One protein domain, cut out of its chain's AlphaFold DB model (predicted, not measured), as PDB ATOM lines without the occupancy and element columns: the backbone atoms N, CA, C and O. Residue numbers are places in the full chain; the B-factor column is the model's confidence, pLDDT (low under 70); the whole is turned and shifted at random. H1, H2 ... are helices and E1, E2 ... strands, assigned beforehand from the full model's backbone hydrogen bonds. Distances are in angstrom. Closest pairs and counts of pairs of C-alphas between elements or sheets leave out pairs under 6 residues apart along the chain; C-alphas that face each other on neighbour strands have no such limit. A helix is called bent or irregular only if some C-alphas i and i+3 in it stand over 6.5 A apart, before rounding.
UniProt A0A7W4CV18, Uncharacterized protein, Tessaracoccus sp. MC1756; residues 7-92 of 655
ATOM      1  N   VAL A   7     -38.418  13.235  -3.024       53.91
ATOM      2  CA  VAL A   7     -39.552  12.746  -2.217       53.91
ATOM      3  C   VAL A   7     -40.845  13.131  -2.931       53.91
ATOM      4  O   VAL A   7     -41.195  14.308  -2.954       53.91
ATOM      5  N   LYS A   8     -41.541  12.157  -3.534       50.78
ATOM      6  CA  LYS A   8     -42.867  12.351  -4.142       50.78
ATOM      7  C   LYS A   8     -43.950  11.830  -3.197       50.78
ATOM      8  O   LYS A   8     -43.958  10.645  -2.872       50.78
ATOM      9  N   VAL A   9     -44.886  12.693  -2.807       43.81
ATOM     10  CA  VAL A   9     -46.176  12.285  -2.227       43.81
ATOM     11  C   VAL A   9     -47.265  12.814  -3.150       43.81
ATOM     12  O   VAL A   9     -47.549  14.007  -3.162       43.81
ATOM     13  N   GLY A  10     -47.825  11.923  -3.966       49.00
ATOM     14  CA  GLY A  10     -48.979  12.213  -4.807       49.00
ATOM     15  C   GLY A  10     -50.239  11.656  -4.159       49.00
ATOM     16  O   GLY A  10     -50.379  10.440  -4.071       49.00
ATOM     17  N   MET A  11     -51.148  12.537  -3.733       42.78
ATOM     18  CA  MET A  11     -52.555  12.213  -3.454       42.78
ATOM     19  C   MET A  11     -53.467  13.428  -3.726       42.78
ATOM     20  O   MET A  11     -54.139  13.932  -2.831       42.78
ATOM     21  N   GLY A  12     -53.517  13.877  -4.989       55.75
ATOM     22  CA  GLY A  12     -54.545  14.799  -5.513       55.75
ATOM     23  C   GLY A  12     -54.008  16.124  -6.069       55.75
ATOM     24  O   GLY A  12     -53.159  16.725  -5.436       55.75
ATOM     25  N   ARG A  13     -54.532  16.550  -7.239       65.00
ATOM     26  CA  ARG A  13     -54.407  17.829  -8.009       65.00
ATOM     27  C   ARG A  13     -53.044  18.565  -8.120       65.00
ATOM     28  O   ARG A  13     -52.908  19.356  -9.047       65.00
ATOM     29  N   VAL A  14     -52.051  18.321  -7.265       70.81
ATOM     30  CA  VAL A  14     -50.712  18.933  -7.233       70.81
ATOM     31  C   VAL A  14     -49.695  17.890  -6.764       70.81
ATOM     32  O   VAL A  14     -49.905  17.230  -5.750       70.81
ATOM     33  N   ASP A  15     -48.571  17.775  -7.474       76.31
ATOM     34  CA  ASP A  15     -47.418  16.982  -7.041       76.31
ATOM     35  C   ASP A  15     -46.393  17.893  -6.348       76.31
ATOM     36  O   ASP A  15     -45.995  18.921  -6.898       76.31
ATOM     37  N   VAL A  16     -45.933  17.509  -5.152       77.69
ATOM     38  CA  VAL A  16     -44.854  18.214  -4.440       77.69
ATOM     39  C   VAL A  16     -43.553  17.439  -4.602       77.69
ATOM     40  O   VAL A  16     -43.492  16.241  -4.320       77.69
ATOM     41  N   VAL A  17     -42.514  18.142  -5.054       77.44
ATOM     42  CA  VAL A  17     -41.174  17.599  -5.291       77.44
ATOM     43  C   VAL A  17     -40.184  18.354  -4.417       77.44
ATOM     44  O   VAL A  17     -40.036  19.568  -4.544       77.44
ATOM     45  N   VAL A  18     -39.488  17.628  -3.546       78.19
ATOM     46  CA  VAL A  18     -38.364  18.162  -2.769       78.19
ATOM     47  C   VAL A  18     -37.066  17.702  -3.424       78.19
ATOM     48  O   VAL A  18     -36.857  16.498  -3.582       78.19
ATOM     49  N   MET A  19     -36.215  18.655  -3.810       73.94
ATOM     50  CA  MET A  19     -34.876  18.393  -4.345       73.94
ATOM     51  C   MET A  19     -33.861  18.469  -3.204       73.94
ATOM     52  O   MET A  19     -33.606  19.550  -2.673       73.94
ATOM     53  N   ALA A  20     -33.311  17.325  -2.795       60.62
ATOM     54  CA  ALA A  20     -32.303  17.268  -1.744       60.62
ATOM     55  C   ALA A  20     -30.893  17.422  -2.344       60.62
ATOM     56  O   ALA A  20     -30.346  16.498  -2.937       60.62
ATOM     57  N   GLY A  21     -30.306  18.609  -2.179       60.81
ATOM     58  CA  GLY A  21     -28.901  18.876  -2.492       60.81
ATOM     59  C   GLY A  21     -28.656  19.668  -3.778       60.81
ATOM     60  O   GLY A  21     -29.367  19.546  -4.778       60.81
ATOM     61  N   ASP A  22     -27.587  20.464  -3.751       62.69
ATOM     62  CA  ASP A  22     -27.261  21.420  -4.811       62.69
ATOM     63  C   ASP A  22     -26.985  20.740  -6.158       62.69
ATOM     64  O   ASP A  22     -27.335  21.282  -7.202       62.69
ATOM     65  N   ASN A  23     -26.431  19.526  -6.175       62.91
ATOM     66  CA  ASN A  23     -26.142  18.808  -7.422       62.91
ATOM     67  C   ASN A  23     -27.409  18.501  -8.242       62.91
ATOM     68  O   ASN A  23     -27.383  18.590  -9.470       62.91
ATOM     69  N   ILE A  24     -28.526  18.178  -7.579       69.38
ATOM     70  CA  ILE A  24     -29.811  17.913  -8.246       69.38
ATOM     71  C   ILE A  24     -30.392  19.220  -8.786       69.38
ATOM     72  O   ILE A  24     -30.842  19.259  -9.928       69.38
ATOM     73  N   THR A  25     -30.300  20.302  -8.011       68.12
ATOM     74  CA  THR A  25     -30.693  21.650  -8.438       68.12
ATOM     75  C   THR A  25     -29.918  22.126  -9.669       68.12
ATOM     76  O   THR A  25     -30.531  22.620 -10.612       68.12
ATOM     77  N   HIS A  26     -28.591  21.960  -9.701       63.66
ATOM     78  CA  HIS A  26     -27.771  22.361 -10.850       63.66
ATOM     79  C   HIS A  26     -28.051  21.487 -12.077       63.66
ATOM     80  O   HIS A  26     -28.132  21.995 -13.193       63.66
ATOM     81  N   SER A  27     -28.237  20.178 -11.877       65.19
ATOM     82  CA  SER A  27     -28.633  19.261 -12.951       65.19
ATOM     83  C   SER A  27     -29.997  19.637 -13.539       65.19
ATOM     84  O   SER A  27     -30.142  19.711 -14.755       65.19
ATOM     85  N   PHE A  28     -30.976  19.954 -12.684       73.62
ATOM     86  CA  PHE A  28     -32.291  20.433 -13.100       73.62
ATOM     87  C   PHE A  28     -32.198  21.769 -13.849       73.62
ATOM     88  O   PHE A  28     -32.751  21.881 -14.936       73.62
ATOM     89  N   ALA A  29     -31.443  22.744 -13.327       71.19
ATOM     90  CA  ALA A  29     -31.271  24.056 -13.956       71.19
ATOM     91  C   ALA A  29     -30.732  23.953 -15.391       71.19
ATOM     92  O   ALA A  29     -31.282  24.576 -16.294       71.19
ATOM     93  N   ARG A  30     -29.727  23.096 -15.616       61.91
ATOM     94  CA  ARG A  30     -29.113  22.877 -16.938       61.91
ATOM     95  C   ARG A  30     -30.033  22.210 -17.964       61.91
ATOM     96  O   ARG A  30     -29.745  22.246 -19.157       61.91
ATOM     97  N   GLN A  31     -31.117  21.576 -17.520       65.88
ATOM     98  CA  GLN A  31     -32.091  20.924 -18.404       65.88
ATOM     99  C   GLN A  31     -33.227  21.859 -18.844       65.88
ATOM    100  O   GLN A  31     -33.981  21.521 -19.766       65.88
ATOM    101  N   LEU A  32     -33.369  23.024 -18.207       73.12
ATOM    102  CA  LEU A  32     -34.377  24.028 -18.543       73.12
ATOM    103  C   LEU A  32     -33.906  24.891 -19.718       73.12
ATOM    104  O   LEU A  32     -32.708  25.074 -19.919       73.12
ATOM    105  N   ALA A  33     -34.846  25.456 -20.482       68.50
ATOM    106  CA  ALA A  33     -34.512  26.441 -21.517       68.50
ATOM    107  C   ALA A  33     -33.862  27.719 -20.942       68.50
ATOM    108  O   ALA A  33     -33.119  28.401 -21.639       68.50
ATOM    109  N   SER A  34     -34.125  28.029 -19.668       72.56
ATOM    110  CA  SER A  34     -33.495  29.118 -18.921       72.56
ATOM    111  C   SER A  34     -33.209  28.674 -17.489       72.56
ATOM    112  O   SER A  34     -34.101  28.176 -16.800       72.56
ATOM    113  N   GLU A  35     -31.988  28.905 -17.001       73.56
ATOM    114  CA  GLU A  35     -31.631  28.622 -15.603       73.56
ATOM    115  C   GLU A  35     -32.454  29.468 -14.612       73.56
ATOM    116  O   GLU A  35     -32.705  29.033 -13.487       73.56
ATOM    117  N   GLU A  36     -32.971  30.632 -15.042       76.62
ATOM    118  CA  GLU A  36     -33.880  31.471 -14.246       76.62
ATOM    119  C   GLU A  36     -35.200  30.762 -13.915       76.62
ATOM    120  O   GLU A  36     -35.906  31.168 -12.987       76.62
ATOM    121  N   ALA A  37     -35.550  29.706 -14.658       79.12
ATOM    122  CA  ALA A  37     -36.723  28.880 -14.407       79.12
ATOM    123  C   ALA A  37     -36.534  27.912 -13.218       79.12
ATOM    124  O   ALA A  37     -37.529  27.404 -12.705       79.12
ATOM    125  N   SER A  38     -35.307  27.720 -12.719       84.88
ATOM    126  CA  SER A  38     -34.968  26.744 -11.672       84.88
ATOM    127  C   SER A  38     -35.312  27.189 -10.232       84.88
ATOM    128  O   SER A  38     -35.776  28.303  -9.984       84.88
ATOM    129  N   VAL A  39     -35.072  26.298  -9.259       81.62
ATOM    130  CA  VAL A  39     -35.161  26.525  -7.802       81.62
ATOM    131  C   VAL A  39     -33.826  26.214  -7.129       81.62
ATOM    132  O   VAL A  39     -33.191  25.224  -7.467       81.62
ATOM    133  N   PHE A  40     -33.399  27.018  -6.152       81.69
ATOM    134  CA  PHE A  40     -32.103  26.858  -5.475       81.69
ATOM    135  C   PHE A  40     -32.147  27.321  -4.017       81.69
ATOM    136  O   PHE A  40     -32.986  28.139  -3.654       81.69
ATOM    137  N   ARG A  41     -31.218  26.833  -3.179       73.75
ATOM    138  CA  ARG A  41     -31.031  27.277  -1.779       73.75
ATOM    139  C   ARG A  41     -32.334  27.333  -0.960       73.75
ATOM    140  O   ARG A  41     -32.601  28.316  -0.273       73.75
ATOM    141  N   GLY A  42     -33.166  26.297  -1.071       71.75
ATOM    142  CA  GLY A  42     -34.455  26.223  -0.371       71.75
ATOM    143  C   GLY A  42     -35.572  27.079  -0.977       71.75
ATOM    144  O   GLY A  42     -36.633  27.199  -0.371       71.75
ATOM    145  N   ALA A  43     -35.364  27.669  -2.161       83.44
ATOM    146  CA  ALA A  43     -36.423  28.351  -2.889       83.44
ATOM    147  C   ALA A  43     -37.496  27.371  -3.381       83.44
ATOM    148  O   ALA A  43     -37.218  26.223  -3.730       83.44
ATOM    149  N   CYS A  44     -38.730  27.855  -3.451       85.88
ATOM    150  CA  CYS A  44     -39.895  27.101  -3.887       85.88
ATOM    151  C   CYS A  44     -40.554  27.786  -5.084       85.88
ATOM    152  O   CYS A  44     -40.625  29.014  -5.161       85.88
ATOM    153  N   ARG A  45     -41.083  26.985  -6.007       89.31
ATOM    154  CA  ARG A  45     -41.785  27.460  -7.200       89.31
ATOM    155  C   ARG A  45     -42.899  26.481  -7.559       89.31
ATOM    156  O   ARG A  45     -42.762  25.282  -7.337       89.31
ATOM    157  N   VAL A  46     -44.008  27.009  -8.075       86.94
ATOM    158  CA  VAL A  46     -45.163  26.225  -8.537       86.94
ATOM    159  C   VAL A  46     -45.152  26.243 -10.059       86.94
ATOM    160  O   VAL A  46     -45.175  27.325 -10.642       86.94
ATOM    161  N   TYR A  47     -45.114  25.067 -10.681       86.38
ATOM    162  CA  TYR A  47     -45.070  24.919 -12.136       86.38
ATOM    163  C   TYR A  47     -46.432  24.434 -12.657       86.38
ATOM    164  O   TYR A  47     -46.874  23.355 -12.254       86.38
ATOM    165  N   PRO A  48     -47.123  25.202 -13.520       82.75
ATOM    166  CA  PRO A  48     -48.356  24.751 -14.148       82.75
ATOM    167  C   PRO A  48     -48.067  23.719 -15.259       82.75
ATOM    168  O   PRO A  48     -46.955  23.682 -15.791       82.75
ATOM    169  N   PRO A  49     -49.053  22.890 -15.655       76.44
ATOM    170  CA  PRO A  49     -48.892  21.939 -16.755       76.44
ATOM    171  C   PRO A  49     -48.493  22.611 -18.083       76.44
ATOM    172  O   PRO A  49     -49.055  23.640 -18.460       76.44
ATOM    173  N   GLY A  50     -47.576  21.983 -18.827       74.62
ATOM    174  CA  GLY A  50     -47.000  22.516 -20.070       74.62
ATOM    175  C   GLY A  50     -45.613  23.137 -19.862       74.62
ATOM    176  O   GLY A  50     -45.044  23.013 -18.783       74.62
ATOM    177  N   ALA A  51     -45.067  23.785 -20.899       71.19
ATOM    178  CA  ALA A  51     -43.694  24.319 -20.907       71.19
ATOM    179  C   ALA A  51     -43.605  25.846 -21.113       71.19
ATOM    180  O   ALA A  51     -42.516  26.388 -21.253       71.19
ATOM    181  N   LEU A  52     -44.734  26.568 -21.122       70.94
ATOM    182  CA  LEU A  52     -44.748  28.023 -21.371       70.94
ATOM    183  C   LEU A  52     -43.952  28.820 -20.324       70.94
ATOM    184  O   LEU A  52     -43.363  29.848 -20.640       70.94
ATOM    185  N   TRP A  53     -43.893  28.319 -19.090       78.88
ATOM    186  CA  TRP A  53     -43.120  28.922 -18.006       78.88
ATOM    187  C   TRP A  53     -41.599  28.803 -18.199       78.88
ATOM    188  O   TRP A  53     -40.861  29.529 -17.539       78.88
ATOM    189  N   GLU A  54     -41.113  27.928 -19.090       71.50
ATOM    190  CA  GLU A  54     -39.684  27.870 -19.438       71.50
ATOM    191  C   GLU A  54     -39.261  29.093 -20.271       71.50
ATOM    192  O   GLU A  54     -38.132  29.560 -20.135       71.50
ATOM    193  N   ALA A  55     -40.167  29.632 -21.098       66.19
ATOM    194  CA  ALA A  55     -39.932  30.820 -21.925       66.19
ATOM    195  C   ALA A  55     -40.187  32.139 -21.171       66.19
ATOM    196  O   ALA A  55     -39.540  33.145 -21.455       66.19
ATOM    197  N   ASP A  56     -41.092  32.134 -20.185       77.00
ATOM    198  CA  ASP A  56     -41.287  33.244 -19.243       77.00
ATOM    199  C   ASP A  56     -41.212  32.758 -17.784       77.00
ATOM    200  O   ASP A  56     -42.243  32.487 -17.155       77.00
ATOM    201  N   PRO A  57     -40.002  32.694 -17.195       78.75
ATOM    202  CA  PRO A  57     -39.812  32.291 -15.802       78.75
ATOM    203  C   PRO A  57     -40.512  33.193 -14.778       78.75
ATOM    204  O   PRO A  57     -40.683  32.792 -13.625       78.75
ATOM    205  N   ARG A  58     -40.917  34.419 -15.148       78.75
ATOM    206  CA  ARG A  58     -41.623  35.339 -14.239       78.75
ATOM    207  C   ARG A  58     -43.097  34.977 -14.085       78.75
ATOM    208  O   ARG A  58     -43.685  35.304 -13.053       78.75
ATOM    209  N   SER A  59     -43.664  34.248 -15.050       78.44
ATOM    210  CA  SER A  59     -45.020  33.687 -14.962       78.44
ATOM    211  C   SER A  59     -45.193  32.717 -13.783       78.44
ATOM    212  O   SER A  59     -46.301  32.561 -13.269       78.44
ATOM    213  N   VAL A  60     -44.090  32.132 -13.299       81.50
ATOM    214  CA  VAL A  60     -44.015  31.264 -12.120       81.50
ATOM    215  C   VAL A  60     -43.091  31.898 -11.071       81.50
ATOM    216  O   VAL A  60     -41.882  31.712 -11.106       81.50
ATOM    217  N   PRO A  61     -43.586  32.688 -10.108       81.50
ATOM    218  CA  PRO A  61     -42.708  33.392  -9.171       81.50
ATOM    219  C   PRO A  61     -41.838  32.442  -8.330       81.50
ATOM    220  O   PRO A  61     -42.328  31.426  -7.830       81.50
ATOM    221  N   LEU A  62     -40.555  32.783  -8.171       86.06
ATOM    222  CA  LEU A  62     -39.640  32.106  -7.248       86.06
ATOM    223  C   LEU A  62     -39.847  32.659  -5.833       86.06
ATOM    224  O   LEU A  62     -39.704  33.860  -5.611       86.06
ATOM    225  N   HIS A  63     -40.142  31.793  -4.869       84.31
ATOM    226  CA  HIS A  63     -40.273  32.168  -3.463       84.31
ATOM    227  C   HIS A  63     -39.052  31.702  -2.686       84.31
ATOM    228  O   HIS A  63     -38.834  30.505  -2.534       84.31
ATOM    229  N   LEU A  64     -38.268  32.646  -2.174       82.81
ATOM    230  CA  LEU A  64     -37.139  32.369  -1.293       82.81
ATOM    231  C   LEU A  64     -37.466  32.882   0.109       82.81
ATOM    232  O   LEU A  64     -37.939  34.008   0.254       82.81
ATOM    233  N   ALA A  65     -37.199  32.067   1.125       78.69
ATOM    234  CA  ALA A  65     -37.345  32.442   2.524       78.69
ATOM    235  C   ALA A  65     -35.984  32.340   3.219       78.69
ATOM    236  O   ALA A  65     -35.321  31.306   3.148       78.69
ATOM    237  N   ARG A  66     -35.548  33.427   3.853       75.12
ATOM    238  CA  ARG A  66     -34.257  33.552   4.548       75.12
ATOM    239  C   ARG A  66     -34.419  33.844   6.039       75.12
ATOM    240  O   ARG A  66     -33.455  33.693   6.784       75.12
ATOM    241  N   THR A  67     -35.612  34.246   6.480       81.88
ATOM    242  CA  THR A  67     -35.928  34.517   7.891       81.88
ATOM    243  C   THR A  67     -37.010  33.572   8.427       81.88
ATOM    244  O   THR A  67     -37.839  33.094   7.651       81.88
ATOM    245  N   PRO A  68     -37.070  33.309   9.747       80.31
ATOM    246  CA  PRO A  68     -38.144  32.508  10.345       80.31
ATOM    247  C   PRO A  68     -39.553  33.027  10.018       80.31
ATOM    248  O   PRO A  68     -40.470  32.236   9.808       80.31
ATOM    249  N   GLN A  69     -39.720  34.349   9.921       79.31
ATOM    250  CA  GLN A  69     -40.981  34.987   9.543       79.31
ATOM    251  C   GLN A  69     -41.343  34.710   8.076       79.31
ATOM    252  O   GLN A  69     -42.491  34.392   7.774       79.31
ATOM    253  N   GLU A  70     -40.372  34.775   7.160       79.00
ATOM    254  CA  GLU A  70     -40.580  34.433   5.746       79.00
ATOM    255  C   GLU A  70     -40.873  32.944   5.549       79.00
ATOM    256  O   GLU A  70     -41.712  32.593   4.721       79.00
ATOM    257  N   ILE A  71     -40.221  32.072   6.326       77.88
ATOM    258  CA  ILE A  71     -40.469  30.625   6.312       77.88
ATOM    259  C   ILE A  71     -41.905  30.338   6.767       77.88
ATOM    260  O   ILE A  71     -42.602  29.554   6.125       77.88
ATOM    261  N   ALA A  72     -42.380  31.014   7.820       80.06
ATOM    262  CA  ALA A  72     -43.753  30.876   8.305       80.06
ATOM    263  C   ALA A  72     -44.809  31.358   7.287       80.06
ATOM    264  O   ALA A  72     -45.907  30.808   7.248       80.06
ATOM    265  N   ALA A  73     -44.477  32.341   6.440       81.31
ATOM    266  CA  ALA A  73     -45.367  32.881   5.404       81.31
ATOM    267  C   ALA A  73     -45.327  32.108   4.066       81.31
ATOM    268  O   ALA A  73     -46.175  32.311   3.192       81.31
ATOM    269  N   LEU A  74     -44.337  31.231   3.870       83.12
ATOM    270  CA  LEU A  74     -44.119  30.501   2.619       83.12
ATOM    271  C   LEU A  74     -45.292  29.577   2.221       83.12
ATOM    272  O   LEU A  74     -45.661  29.591   1.042       83.12
ATOM    273  N   PRO A  75     -45.935  28.823   3.144       83.38
ATOM    274  CA  PRO A  75     -47.065  27.960   2.797       83.38
ATOM    275  C   PRO A  75     -48.250  28.726   2.201       83.38
ATOM    276  O   PRO A  75     -48.830  28.282   1.212       83.38
ATOM    277  N   GLU A  76     -48.576  29.899   2.750       81.81
ATOM    278  CA  GLU A  76     -49.685  30.735   2.275       81.81
ATOM    279  C   GLU A  76     -49.431  31.244   0.848       81.81
ATOM    280  O   GLU A  76     -50.303  31.163  -0.019       81.81
ATOM    281  N   ARG A  77     -48.196  31.681   0.558       81.94
ATOM    282  CA  ARG A  77     -47.780  32.136  -0.781       81.94
ATOM    283  C   ARG A  77     -47.815  31.022  -1.826       81.94
ATOM    284  O   ARG A  77     -48.250  31.250  -2.958       81.94
ATOM    285  N   LEU A  78     -47.358  29.823  -1.465       85.19
ATOM    286  CA  LEU A  78     -47.381  28.666  -2.360       85.19
ATOM    287  C   LEU A  78     -48.813  28.200  -2.628       85.19
ATOM    288  O   LEU A  78     -49.153  27.940  -3.783       85.19
ATOM    289  N   LEU A  79     -49.666  28.173  -1.600       81.38
ATOM    290  CA  LEU A  79     -51.076  27.825  -1.749       81.38
ATOM    291  C   LEU A  79     -51.805  28.833  -2.646       81.38
ATOM    292  O   LEU A  79     -52.517  28.421  -3.556       81.38
ATOM    293  N   ALA A  80     -51.553  30.136  -2.483       81.06
ATOM    294  CA  ALA A  80     -52.114  31.170  -3.356       81.06
ATOM    295  C   ALA A  80     -51.702  30.988  -4.830       81.06
ATOM    296  O   ALA A  80     -52.522  31.168  -5.733       81.06
ATOM    297  N   ASN A  81     -50.450  30.597  -5.094       84.31
ATOM    298  CA  ASN A  81     -49.992  30.279  -6.450       84.31
ATOM    299  C   ASN A  81     -50.681  29.031  -7.013       84.31
ATOM    300  O   ASN A  81     -51.165  29.073  -8.141       84.31
ATOM    301  N   VAL A  82     -50.785  27.959  -6.227       83.25
ATOM    302  CA  VAL A  82     -51.509  26.739  -6.615       83.25
ATOM    303  C   VAL A  82     -52.975  27.039  -6.935       83.25
ATOM    304  O   VAL A  82     -53.462  26.641  -7.989       83.25
ATOM    305  N   THR A  83     -53.682  27.768  -6.065       81.00
ATOM    306  CA  THR A  83     -55.094  28.125  -6.266       81.00
ATOM    307  C   THR A  83     -55.290  28.935  -7.543       81.00
ATOM    308  O   THR A  83     -56.208  28.648  -8.307       81.00
ATOM    309  N   ARG A  84     -54.405  29.900  -7.815       82.62
ATOM    310  CA  ARG A  84     -54.437  30.714  -9.037       82.62
ATOM    311  C   ARG A  84     -54.286  29.864 -10.298       82.62
ATOM    312  O   ARG A  84     -55.030  30.060 -11.255       82.62
ATOM    313  N   GLU A  85     -53.345  28.922 -10.305       83.38
ATOM    314  CA  GLU A  85     -53.121  28.052 -11.465       83.38
ATOM    315  C   GLU A  85     -54.250  27.030 -11.646       83.38
ATOM    316  O   GLU A  85     -54.692  26.803 -12.770       83.38
ATOM    317  N   LEU A  86     -54.803  26.479 -10.561       80.00
ATOM    318  CA  LEU A  86     -55.983  25.612 -10.635       80.00
ATOM    319  C   LEU A  86     -57.216  26.363 -11.160       80.00
ATOM    320  O   LEU A  86     -57.927  25.829 -12.004       80.00
ATOM    321  N   GLN A  87     -57.430  27.618 -10.752       79.81
ATOM    322  CA  GLN A  87     -58.512  28.458 -11.284       79.81
ATOM    323  C   GLN A  87     -58.340  28.750 -12.778       79.81
ATOM    324  O   GLN A  87     -59.312  28.679 -13.525       79.81
ATOM    325  N   LYS A  88     -57.115  29.030 -13.247       78.31
ATOM    326  CA  LYS A  88     -56.832  29.191 -14.687       78.31
ATOM    327  C   LYS A  88     -57.119  27.913 -15.477       78.31
ATOM    328  O   LYS A  88     -57.592  27.990 -16.608       78.31
ATOM    329  N   LEU A  89     -56.832  26.749 -14.895       71.75
ATOM    330  CA  LEU A  89     -57.119  25.451 -15.510       71.75
ATOM    331  C   LEU A  89     -58.626  25.158 -15.559       71.75
ATOM    332  O   LEU A  89     -59.088  24.610 -16.552       71.75
ATOM    333  N   GLU A  90     -59.391  25.561 -14.541       72.69
ATOM    334  CA  GLU A  90     -60.858  25.427 -14.494       72.69
ATOM    335  C   GLU A  90     -61.587  26.443 -15.395       72.69
ATOM    336  O   GLU A  90     -62.674  26.160 -15.890       72.69
ATOM    337  N   GLN A  91     -60.983  27.608 -15.649       67.56
ATOM    338  CA  GLN A  91     -61.491  28.640 -16.567       67.56
ATOM    339  C   GLN A  91     -61.126  28.382 -18.036       67.56
ATOM    340  O   GLN A  91     -61.540  29.133 -18.922       67.56
ATOM    341  N   ARG A  92     -60.346  27.332 -18.314       55.41
ATOM    342  CA  ARG A  92     -59.993  26.929 -19.673       55.41
ATOM    343  C   ARG A  92     -61.218  26.237 -20.294       55.41
ATOM    344  O   ARG A  92     -61.642  25.211 -19.765       55.41
TER     345      ARG A  92
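AT A GLANCE: This is residues 7 to 92 of the 655 residues of an uncharacterized protein of Tessaracoccus sp. MC1756 (UniProt A0A7W4CV18). One long, kinked helix, H3, slants along one side of a core of loops, with a small strand hairpin of E1 and E2 on another side and H1 at one end. Residues 43 to 47 pass through the middle, residues 60 to 64 run beside them, and the short helix H2 lies between these two unnamed stretches in the chain; the three helices do not pack on one another. The printed part has 86 residues with two named strands and three named helices, in the order E1, E2, H1, H2, H3; the sheet is E1 - E2, antiparallel, and the class is mostly helix. The whole is compact, with a radius of gyration of the C-alphas of 13.3 A and spans of 37 by 33 by 26 A.

IN THESE COORDINATES: E1 is residues 7 to 9, 6.6 A long from first to last C-alpha, and begins at C-alpha 7 at (-39.552, 12.746, -2.217). E2 is residues 16 to 19, 10.0 A long. H1 is residues 22 to 31, 14.4 A long, and begins at C-alpha 22 at (-27.261, 21.420, -4.811). H2 is residues 52 to 55, 5.6 A long. H3 is residues 68 to 90, 34.4 A long, and ends at C-alpha 90 at (-60.858, 25.427, -14.494). H3 is irregular, with C-alphas 72 and 75 at 7.1 A, and has a kink of 27 degrees near residue 75.

HOW THE PARTS SIT: E1 and E2 form a hairpin, antiparallel at 175 degrees between their directions. The C-alphas of Val 7 and Val 18 face each other at 5.6 A, as do those of Lys 8 and Val 17, but no backbone N and O across the pair are within hydrogen-bond range. The closest C-alphas of E2 and H1 are those of Met 19 and Thr 25, 6.7 A apart. H1 and H2 are apart, and H3 is apart from H1, H2, E1 and E2. Every O i to N i+4 pair is within hydrogen-bond range in H1, and 17 of 19 are in H3; H2 is too short for such a pair, but its one O i to N i+3 pair is within range.

THE WHOLE: The two C-alphas farthest apart are those of Asn 23 and Gln 91, at 37.8 A. The printed part has no cut. The link E2 to H1 is tight and that from E1 to E2 short, while the links H1 to H2, with 20 residues, and H2 to H3, with 12, are long. The mean pLDDT of the printed part is 74.5; residues 7 to 13, 20 to 27, 30 to 31, 33, 55 and 91 to 92 are under 70.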